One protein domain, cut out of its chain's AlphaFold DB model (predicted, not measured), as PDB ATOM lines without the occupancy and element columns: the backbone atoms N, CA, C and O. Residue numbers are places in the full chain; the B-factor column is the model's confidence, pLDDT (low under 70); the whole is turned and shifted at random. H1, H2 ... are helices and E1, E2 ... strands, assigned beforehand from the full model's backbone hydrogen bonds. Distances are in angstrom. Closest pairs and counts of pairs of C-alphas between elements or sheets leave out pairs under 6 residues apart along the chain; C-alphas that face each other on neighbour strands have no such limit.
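What this domain is: This is residues 232 to 303 of the 304 residues of the protein "SET domain-containing protein" of Trichomalopsis sarcophagae (UniProt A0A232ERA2). A small three-stranded sheet has one long helix, H3, running along one face over E2 and E3, and the helix continues well past the sheet to a free end at residues 298 to 303. The short helix H2 crosses H3 near one end of the sheet, and the shorter H1 lies near H3 beyond it. The printed part has 72 residues, in the order H1, H2, E1, E2, E3, H3; the sheet order is E1, E2, E3, antiparallel, and the class is mixed. The whole is only just compact, close to loose, with a radius of gyration of the C-alphas of 13.3 A and spans of 49 by 22 by 15 A.

Where its parts are: H1, residues 232 to 236, begins at C-alpha 232 (-23.484, -25.007, -30.880) and is 6.3 A long. H2, residues 239 to 246, is 10.3 A long. E1, residues 247 to 252, measures 16.5 A, E2, residues 257 to 262, 16.7 A, and E3, residues 271 to 275, 13.6 A. H3, residues 278 to 301, spans 35.3 A and ends at C-alpha 301 (-32.152, -17.069, -35.281).

How they stand to each other: E1, E2 and E3 form a meander, each strand the antiparallel neighbour of the one before; N 250 and O 259 are 2.8 A apart, N 260 and O 272 2.8 A. H2 and H3 make two layers with it, helices on one face of a sheet. H3 is on the sheet at a height of 8.1 A, along the strands, at 11 degrees to E3 on the local plane; its closest C-alphas to E3 are Ala 281 and Ser 274, 5.0 A. H2 touches H3, with residues 282 to 290 of H3 alone, about perpendicular at 82 degrees; the closest C-alphas are Ser 239 and Lys 286, 6.1 A. H1 is close to H3 but not clearly touching, C-alphas of Leu 235 and Leu 293 6.7 A apart. In H1, H2 and H3 every O i to N i+4 pair is within hydrogen-bond range.

The domain as a whole: The C-alphas farthest apart, Val 254 and Cys 303, are 49.0 A apart. The printed part has no cut and no long link. Residues 299 to 303 have pLDDT under 70.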
ATOM      1  N   LYS A 232     -24.454 -25.618 -31.810       72.50
ATOM      2  CA  LYS A 232     -23.484 -25.007 -30.880       72.50
ATOM      3  C   LYS A 232     -22.119 -25.703 -30.896       72.50
ATOM      4  O   LYS A 232     -21.089 -25.043 -30.797       72.50
ATOM      5  N   GLN A 233     -22.097 -27.030 -31.050       71.25
ATOM      6  CA  GLN A 233     -20.848 -27.791 -31.134       71.25
ATOM      7  C   GLN A 233     -20.138 -27.519 -32.461       71.25
ATOM      8  O   GLN A 233     -18.944 -27.243 -32.440       71.25
ATOM      9  N   LEU A 234     -20.863 -27.503 -33.583       77.12
ATOM     10  CA  LEU A 234     -20.307 -27.182 -34.904       77.12
ATOM     11  C   LEU A 234     -19.669 -25.786 -34.939       77.12
ATOM     12  O   LEU A 234     -18.575 -25.630 -35.476       77.12
ATOM     13  N   LEU A 235     -20.313 -24.795 -34.317       76.38
ATOM     14  CA  LEU A 235     -19.808 -23.419 -34.237       76.38
ATOM     15  C   LEU A 235     -18.578 -23.273 -33.327       76.38
ATOM     16  O   LEU A 235     -17.748 -22.403 -33.563       76.38
ATOM     17  N   SER A 236     -18.440 -24.124 -32.306       78.56
ATOM     18  CA  SER A 236     -17.281 -24.118 -31.396       78.56
ATOM     19  C   SER A 236     -16.043 -24.851 -31.934       78.56
ATOM     20  O   SER A 236     -14.982 -24.814 -31.310       78.56
ATOM     21  N   MET A 237     -16.162 -25.564 -33.058       75.50
ATOM     22  CA  MET A 237     -15.086 -26.400 -33.592       75.50
ATOM     23  C   MET A 237     -14.096 -25.597 -34.432       75.50
ATOM     24  O   MET A 237     -14.459 -24.687 -35.172       75.50
ATOM     25  N   SER A 238     -12.820 -25.985 -34.372       83.94
ATOM     26  CA  SER A 238     -11.790 -25.356 -35.196       83.94
ATOM     27  C   SER A 238     -11.980 -25.668 -36.682       83.94
ATOM     28  O   SER A 238     -12.431 -26.753 -37.064       83.94
ATOM     29  N   SER A 239     -11.547 -24.742 -37.542       77.62
ATOM     30  CA  SER A 239     -11.606 -24.899 -39.003       77.62
ATOM     31  C   SER A 239     -10.900 -26.169 -39.496       77.62
ATOM     32  O   SER A 239     -11.366 -26.813 -40.431       77.62
ATOM     33  N   ASN A 240      -9.818 -26.593 -38.836       79.06
ATOM     34  CA  ASN A 240      -9.131 -27.852 -39.141       79.06
ATOM     35  C   ASN A 240      -9.981 -29.078 -38.782       79.06
ATOM     36  O   ASN A 240     -10.066 -30.024 -39.564       79.06
ATOM     37  N   ARG A 241     -10.643 -29.058 -37.620       78.94
ATOM     38  CA  ARG A 241     -11.493 -30.163 -37.166       78.94
ATOM     39  C   ARG A 241     -12.755 -30.293 -38.019       78.94
ATOM     40  O   ARG A 241     -13.172 -31.410 -38.307       78.94
ATOM     41  N   LEU A 242     -13.302 -29.167 -38.478       82.88
ATOM     42  CA  LEU A 242     -14.420 -29.121 -39.421       82.88
ATOM     43  C   LEU A 242     -14.051 -29.731 -40.775       82.88
ATOM     44  O   LEU A 242     -14.779 -30.583 -41.273       82.88
ATOM     45  N   VAL A 243     -12.895 -29.367 -41.339       82.69
ATOM     46  CA  VAL A 243     -12.404 -29.970 -42.588       82.69
ATOM     47  C   VAL A 243     -12.204 -31.476 -42.423       82.69
ATOM     48  O   VAL A 243     -12.644 -32.240 -43.273       82.69
ATOM     49  N   ASN A 244     -11.605 -31.926 -41.323       79.50
ATOM     50  CA  ASN A 244     -11.339 -33.352 -41.120       79.50
ATOM     51  C   ASN A 244     -12.611 -34.205 -40.975       79.50
ATOM     52  O   ASN A 244     -12.589 -35.380 -41.329       79.50
ATOM     53  N   LEU A 245     -13.698 -33.642 -40.439       80.62
ATOM     54  CA  LEU A 245     -14.942 -34.379 -40.186       80.62
ATOM     55  C   LEU A 245     -15.981 -34.229 -41.299       80.62
ATOM     56  O   LEU A 245     -16.725 -35.169 -41.560       80.62
ATOM     57  N   PHE A 246     -16.032 -33.064 -41.947       87.00
ATOM     58  CA  PHE A 246     -17.088 -32.695 -42.894       87.00
ATOM     59  C   PHE A 246     -16.558 -32.405 -44.298       87.00
ATOM     60  O   PHE A 246     -17.193 -31.693 -45.078       87.00
ATOM     61  N   SER A 247     -15.392 -32.954 -44.640       86.00
ATOM     62  CA  SER A 247     -14.916 -32.968 -46.017       86.00
ATOM     63  C   SER A 247     -14.322 -34.316 -46.404       86.00
ATOM     64  O   SER A 247     -13.754 -35.031 -45.580       86.00
ATOM     65  N   VAL A 248     -14.449 -34.651 -47.684       86.88
ATOM     66  CA  VAL A 248     -13.813 -35.819 -48.295       86.88
ATOM     67  C   VAL A 248     -12.602 -35.336 -49.084       86.88
ATOM     68  O   VAL A 248     -12.749 -34.568 -50.038       86.88
ATOM     69  N   SER A 249     -11.404 -35.773 -48.692       89.06
ATOM     70  CA  SER A 249     -10.161 -35.445 -49.390       89.06
ATOM     71  C   SER A 249      -9.839 -36.472 -50.478       89.06
ATOM     72  O   SER A 249     -10.087 -37.669 -50.344       89.06
ATOM     73  N   SER A 250      -9.280 -35.997 -51.587       82.88
ATOM     74  CA  SER A 250      -8.784 -36.828 -52.682       82.88
ATOM     75  C   SER A 250      -7.508 -36.216 -53.250       82.88
ATOM     76  O   SER A 250      -7.469 -35.028 -53.579       82.88
ATOM     77  N   SER A 251      -6.459 -37.024 -53.372       84.56
ATOM     78  CA  SER A 251      -5.174 -36.634 -53.952       84.56
ATOM     79  C   SER A 251      -4.842 -37.513 -55.153       84.56
ATOM     80  O   SER A 251      -4.794 -38.734 -55.042       84.56
ATOM     81  N   ASP A 252      -4.596 -36.884 -56.300       82.06
ATOM     82  CA  ASP A 252      -4.051 -37.528 -57.497       82.06
ATOM     83  C   ASP A 252      -2.578 -37.121 -57.608       82.06
ATOM     84  O   ASP A 252      -2.252 -36.008 -58.036       82.06
ATOM     85  N   GLU A 253      -1.689 -38.005 -57.150       73.12
ATOM     86  CA  GLU A 253      -0.248 -37.741 -57.092       73.12
ATOM     87  C   GLU A 253       0.380 -37.640 -58.485       73.12
ATOM     88  O   GLU A 253       1.265 -36.810 -58.700       73.12
ATOM     89  N   VAL A 254      -0.139 -38.401 -59.456       74.56
ATOM     90  CA  VAL A 254       0.321 -38.369 -60.852       74.56
ATOM     91  C   VAL A 254      -0.001 -37.015 -61.479       74.56
ATOM     92  O   VAL A 254       0.836 -36.420 -62.154       74.56
ATOM     93  N   LYS A 255      -1.197 -36.478 -61.210       76.12
ATOM     94  CA  LYS A 255      -1.619 -35.167 -61.729       76.12
ATOM     95  C   LYS A 255      -1.249 -33.999 -60.818       76.12
ATOM     96  O   LYS A 255      -1.557 -32.860 -61.168       76.12
ATOM     97  N   ARG A 256      -0.622 -34.254 -59.663       80.56
ATOM     98  CA  ARG A 256      -0.363 -33.265 -58.599       80.56
ATOM     99  C   ARG A 256      -1.621 -32.465 -58.238       80.56
ATOM    100  O   ARG A 256      -1.555 -31.250 -58.060       80.56
ATOM    101  N   LYS A 257      -2.783 -33.117 -58.176       84.62
ATOM    102  CA  LYS A 257      -4.066 -32.460 -57.880       84.62
ATOM    103  C   LYS A 257      -4.556 -32.850 -56.494       84.62
ATOM    104  O   LYS A 257      -4.697 -34.031 -56.196       84.62
ATOM    105  N   TYR A 258      -4.875 -31.847 -55.685       86.94
ATOM    106  CA  TYR A 258      -5.492 -32.011 -54.370       86.94
ATOM    107  C   TYR A 258      -6.924 -31.512 -54.432       86.94
ATOM    108  O   TYR A 258      -7.162 -30.408 -54.919       86.94
ATOM    109  N   SER A 259      -7.863 -32.321 -53.962       87.12
ATOM    110  CA  SER A 259      -9.291 -32.036 -54.005       87.12
ATOM    111  C   SER A 259      -9.934 -32.232 -52.637       87.12
ATOM    112  O   SER A 259      -9.623 -33.199 -51.949       87.12
ATOM    113  N   TYR A 260     -10.867 -31.353 -52.287       89.81
ATOM    114  CA  TYR A 260     -11.720 -31.471 -51.107       89.81
ATOM    115  C   TYR A 260     -13.173 -31.274 -51.515       89.81
ATOM    116  O   TYR A 260     -13.495 -30.277 -52.160       89.81
ATOM    117  N   SER A 261     -14.039 -32.206 -51.136       85.75
ATOM    118  CA  SER A 261     -15.485 -32.107 -51.342       85.75
ATOM    119  C   SER A 261     -16.186 -31.876 -50.011       85.75
ATOM    120  O   SER A 261     -15.816 -32.497 -49.014       85.75
ATOM    121  N   CYS A 262     -17.186 -30.998 -49.988       88.38
ATOM    122  CA  CYS A 262     -17.994 -30.754 -48.797       88.38
ATOM    123  C   CYS A 262     -18.870 -31.969 -48.459       88.38
ATOM    124  O   CYS A 262     -19.393 -32.631 -49.350       88.38
ATOM    125  N   ALA A 263     -19.021 -32.250 -47.167       86.50
ATOM    126  CA  ALA A 263     -19.943 -33.247 -46.627       86.50
ATOM    127  C   ALA A 263     -20.710 -32.720 -45.394       86.50
ATOM    128  O   ALA A 263     -21.311 -33.501 -44.660       86.50
ATOM    129  N   LEU A 264     -20.663 -31.406 -45.133       82.31
ATOM    130  CA  LEU A 264     -21.329 -30.786 -43.981       82.31
ATOM    131  C   LEU A 264     -22.849 -30.717 -44.160       82.31
ATOM    132  O   LEU A 264     -23.592 -30.928 -43.206       82.31
ATOM    133  N   VAL A 265     -23.303 -30.423 -45.379       80.00
ATOM    134  CA  VAL A 265     -24.721 -30.303 -45.730       80.00
ATOM    135  C   VAL A 265     -25.039 -31.342 -46.808       80.00
ATOM    136  O   VAL A 265     -24.312 -31.379 -47.802       80.00
ATOM    137  N   PRO A 266     -26.099 -32.161 -46.660       70.25
ATOM    138  CA  PRO A 266     -26.442 -33.215 -47.621       70.25
ATOM    139  C   PRO A 266     -26.626 -32.725 -49.066       70.25
ATOM    140  O   PRO A 266     -26.264 -33.430 -50.000       70.25
ATOM    141  N   GLU A 267     -27.121 -31.498 -49.241       74.00
ATOM    142  CA  GLU A 267     -27.360 -30.872 -50.551       74.00
ATOM    143  C   GLU A 267     -26.118 -30.169 -51.135       74.00
ATOM    144  O   GLU A 267     -26.148 -29.648 -52.252       74.00
ATOM    145  N   CYS A 268     -24.999 -30.117 -50.403       79.94
ATOM    146  CA  CYS A 268     -23.797 -29.456 -50.893       79.94
ATOM    147  C   CYS A 268     -22.920 -30.414 -51.709       79.94
ATOM    148  O   CYS A 268     -22.268 -31.301 -51.170       79.94
ATOM    149  N   SER A 269     -22.841 -30.172 -53.020       78.69
ATOM    150  CA  SER A 269     -21.964 -30.910 -53.947       78.69
ATOM    151  C   SER A 269     -20.689 -30.140 -54.332       78.69
ATOM    152  O   SER A 269     -20.061 -30.436 -55.352       78.69
ATOM    153  N   GLN A 270     -20.295 -29.122 -53.558       82.56
ATOM    154  CA  GLN A 270     -19.139 -28.292 -53.906       82.56
ATOM    155  C   GLN A 270     -17.812 -29.037 -53.702       82.56
ATOM    156  O   GLN A 270     -17.563 -29.666 -52.669       82.56
ATOM    157  N   LYS A 271     -16.940 -28.931 -54.711       87.25
ATOM    158  CA  LYS A 271     -15.605 -29.531 -54.744       87.25
ATOM    159  C   LYS A 271     -14.560 -28.473 -55.070       87.25
ATOM    160  O   LYS A 271     -14.650 -27.791 -56.086       87.25
ATOM    161  N   PHE A 272     -13.523 -28.404 -54.248       88.44
ATOM    162  CA  PHE A 272     -12.417 -27.466 -54.386       88.44
ATOM    163  C   PHE A 272     -11.161 -28.216 -54.785       88.44
ATOM    164  O   PHE A 272     -10.772 -29.170 -54.115       88.44
ATOM    165  N   THR A 273     -10.521 -27.789 -55.872       87.25
ATOM    166  CA  THR A 273      -9.308 -28.436 -56.382       87.25
ATOM    167  C   THR A 273      -8.168 -27.445 -56.522       87.25
ATOM    168  O   THR A 273      -8.377 -26.325 -56.974       87.25
ATOM    169  N   SER A 274      -6.953 -27.877 -56.197       87.81
ATOM    170  CA  SER A 274      -5.731 -27.095 -56.365       87.81
ATOM    171  C   SER A 274      -4.637 -27.939 -57.006       87.81
ATOM    172  O   SER A 274      -4.486 -29.127 -56.707       87.81
ATOM    173  N   PHE A 275      -3.848 -27.309 -57.873       84.81
ATOM    174  CA  PHE A 275      -2.664 -27.911 -58.468       84.81
ATOM    175  C   PHE A 275      -1.436 -27.668 -57.585       84.81
ATOM    176  O   PHE A 275      -1.160 -26.539 -57.181       84.81
ATOM    177  N   ALA A 276      -0.705 -28.742 -57.290       75.56
ATOM    178  CA  ALA A 276       0.566 -28.773 -56.568       75.56
ATOM    179  C   ALA A 276       0.570 -28.099 -55.178       75.56
ATOM    180  O   ALA A 276       1.632 -27.890 -54.598       75.56
ATOM    181  N   SER A 277      -0.597 -27.765 -54.618       78.69
ATOM    182  CA  SER A 277      -0.705 -27.128 -53.307       78.69
ATOM    183  C   SER A 277      -1.948 -27.603 -52.563       78.69
ATOM    184  O   SER A 277      -3.053 -27.099 -52.771       78.69
ATOM    185  N   GLU A 278      -1.736 -28.557 -51.658       84.75
ATOM    186  CA  GLU A 278      -2.752 -29.045 -50.723       84.75
ATOM    187  C   GLU A 278      -3.247 -27.920 -49.804       84.75
ATOM    188  O   GLU A 278      -4.446 -27.787 -49.580       84.75
ATOM    189  N   ALA A 279      -2.338 -27.057 -49.340       78.69
ATOM    190  CA  ALA A 279      -2.668 -25.918 -48.486       78.69
ATOM    191  C   ALA A 279      -3.700 -24.983 -49.136       78.69
ATOM    192  O   ALA A 279      -4.658 -24.582 -48.480       78.69
ATOM    193  N   LYS A 280      -3.568 -24.697 -50.440       77.56
ATOM    194  CA  LYS A 280      -4.553 -23.891 -51.177       77.56
ATOM    195  C   LYS A 280      -5.917 -24.576 -51.265       77.56
ATOM    196  O   LYS A 280      -6.923 -23.926 -51.012       77.56
ATOM    197  N   ALA A 281      -5.956 -25.882 -51.546       83.88
ATOM    198  CA  ALA A 281      -7.220 -26.624 -51.567       83.88
ATOM    199  C   ALA A 281      -7.893 -26.639 -50.182       83.88
ATOM    200  O   ALA A 281      -9.106 -26.462 -50.089       83.88
ATOM    201  N   LYS A 282      -7.098 -26.772 -49.107       84.75
ATOM    202  CA  LYS A 282      -7.566 -26.684 -47.714       84.75
ATOM    203  C   LYS A 282      -8.150 -25.314 -47.383       84.75
ATOM    204  O   LYS A 282      -9.183 -25.247 -46.730       84.75
ATOM    205  N   VAL A 283      -7.519 -24.222 -47.814       84.69
ATOM    206  CA  VAL A 283      -8.051 -22.867 -47.588       84.69
ATOM    207  C   VAL A 283      -9.409 -22.697 -48.270       84.69
ATOM    208  O   VAL A 283     -10.341 -22.207 -47.638       84.69
ATOM    209  N   SER A 284      -9.559 -23.167 -49.512       85.44
ATOM    210  CA  SER A 284     -10.828 -23.063 -50.240       85.44
ATOM    211  C   SER A 284     -11.974 -23.812 -49.553       85.44
ATOM    212  O   SER A 284     -13.045 -23.241 -49.369       85.44
ATOM    213  N   ILE A 285     -11.748 -25.053 -49.102       88.56
ATOM    214  CA  ILE A 285     -12.791 -25.799 -48.379       88.56
ATOM    215  C   ILE A 285     -13.069 -25.207 -46.987       88.56
ATOM    216  O   ILE A 285     -14.211 -25.225 -46.541       88.56
ATOM    217  N   LYS A 286     -12.070 -24.626 -46.304       85.81
ATOM    218  CA  LYS A 286     -12.280 -23.939 -45.015       85.81
ATOM    219  C   LYS A 286     -13.226 -22.751 -45.145       85.81
ATOM    220  O   LYS A 286     -14.128 -22.618 -44.325       85.81
ATOM    221  N   LEU A 287     -13.014 -21.911 -46.158       84.56
ATOM    222  CA  LEU A 287     -13.883 -20.763 -46.430       84.56
ATOM    223  C   LEU A 287     -15.313 -21.230 -46.707       84.56
ATOM    224  O   LEU A 287     -16.255 -20.750 -46.086       84.56
ATOM    225  N   HIS A 288     -15.451 -22.257 -47.539       88.19
ATOM    226  CA  HIS A 288     -16.745 -22.840 -47.861       88.19
ATOM    227  C   HIS A 288     -17.498 -23.399 -46.639       88.19
ATOM    228  O   HIS A 288     -18.687 -23.141 -46.458       88.19
ATOM    229  N   LEU A 289     -16.811 -24.141 -45.765       85.12
ATOM    230  CA  LEU A 289     -17.418 -24.651 -44.534       85.12
ATOM    231  C   LEU A 289     -17.829 -23.512 -43.589       85.12
ATOM    232  O   LEU A 289     -18.866 -23.611 -42.936       85.12
ATOM    233  N   ALA A 290     -17.062 -22.418 -43.537       84.75
ATOM    234  CA  ALA A 290     -17.418 -21.244 -42.744       84.75
ATOM    235  C   ALA A 290     -18.706 -20.573 -43.250       84.75
ATOM    236  O   ALA A 290     -19.526 -20.145 -42.438       84.75
ATOM    237  N   ASP A 291     -18.928 -20.528 -44.564       85.00
ATOM    238  CA  ASP A 291     -20.157 -19.969 -45.134       85.00
ATOM    239  C   ASP A 291     -21.383 -20.838 -44.825       85.00
ATOM    240  O   ASP A 291     -22.441 -20.316 -44.461       85.00
ATOM    241  N   HIS A 292     -21.229 -22.165 -44.828       83.56
ATOM    242  CA  HIS A 292     -22.278 -23.057 -44.338       83.56
ATOM    243  C   HIS A 292     -22.595 -22.829 -42.859       83.56
ATOM    244  O   HIS A 292     -23.767 -22.738 -42.496       83.56
ATOM    245  N   LEU A 293     -21.585 -22.669 -42.004       84.62
ATOM    246  CA  LEU A 293     -21.811 -22.388 -40.585       84.62
ATOM    247  C   LEU A 293     -22.537 -21.056 -40.354       84.62
ATOM    248  O   LEU A 293     -23.404 -20.989 -39.485       84.62
ATOM    249  N   LYS A 294     -22.255 -20.024 -41.162       84.06
ATOM    250  CA  LYS A 294     -23.019 -18.765 -41.139       84.06
ATOM    251  C   LYS A 294     -24.482 -18.989 -41.524       84.06
ATOM    252  O   LYS A 294     -25.366 -18.503 -40.826       84.06
ATOM    253  N   SER A 295     -24.747 -19.763 -42.582       80.62
ATOM    254  CA  SER A 295     -26.125 -20.069 -43.001       80.62
ATOM    255  C   SER A 295     -26.906 -20.849 -41.934       80.62
ATOM    256  O   SER A 295     -28.060 -20.536 -41.664       80.62
ATOM    257  N   ILE A 296     -26.255 -21.800 -41.257       79.94
ATOM    258  CA  ILE A 296     -26.860 -22.590 -40.177       79.94
ATOM    259  C   ILE A 296     -27.155 -21.707 -38.957       79.94
ATOM    260  O   ILE A 296     -28.228 -21.823 -38.374       79.94
ATOM    261  N   LYS A 297     -26.243 -20.791 -38.605       79.44
ATOM    262  CA  LYS A 297     -26.437 -19.835 -37.505       79.44
ATOM    263  C   LYS A 297     -27.618 -18.895 -37.759       79.44
ATOM    264  O   LYS A 297     -28.391 -18.637 -36.844       79.44
ATOM    265  N   ASN A 298     -27.775 -18.412 -38.989       75.06
ATOM    266  CA  ASN A 298     -28.872 -17.510 -39.343       75.06
ATOM    267  C   ASN A 298     -30.237 -18.219 -39.287       75.06
ATOM    268  O   ASN A 298     -31.201 -17.632 -38.812       75.06
ATOM    269  N   ASN A 299     -30.304 -19.492 -39.688       65.50
ATOM    270  CA  ASN A 299     -31.535 -20.289 -39.614       65.50
ATOM    271  C   ASN A 299     -31.951 -20.632 -38.169       65.50
ATOM    272  O   ASN A 299     -33.128 -20.880 -37.918       65.50
ATOM    273  N   GLU A 300     -31.011 -20.654 -37.217       61.62
ATOM    274  CA  GLU A 300     -31.305 -20.827 -35.784       61.62
ATOM    275  C   GLU A 300     -31.924 -19.550 -35.176       61.62
ATOM    276  O   GLU A 300     -32.684 -19.642 -34.219       61.62
ATOM    277  N   GLN A 301     -31.655 -18.371 -35.756       53.50
ATOM    278  CA  GLN A 301     -32.152 -17.069 -35.281       53.50
ATOM    279  C   GLN A 301     -33.508 -16.650 -35.872       53.50
ATOM    280  O   GLN A 301     -34.132 -15.729 -35.361       53.50
ATOM    281  N   THR A 302     -33.979 -17.299 -36.940       49.56
ATOM    282  CA  THR A 302     -35.270 -16.996 -37.590       49.56
ATOM    283  C   THR A 302     -36.444 -17.840 -37.078       49.56
ATOM    284  O   THR A 302     -37.540 -17.740 -37.621       49.56
ATOM    285  N   CYS A 303     -36.218 -18.693 -36.076       41.38
ATOM    286  CA  CYS A 303     -37.216 -19.603 -35.501       41.38
ATOM    287  C   CYS A 303     -37.588 -19.255 -34.043       41.38
ATOM    288  O   CYS A 303     -38.050 -20.137 -33.317       41.38
TER     289      CYS A 303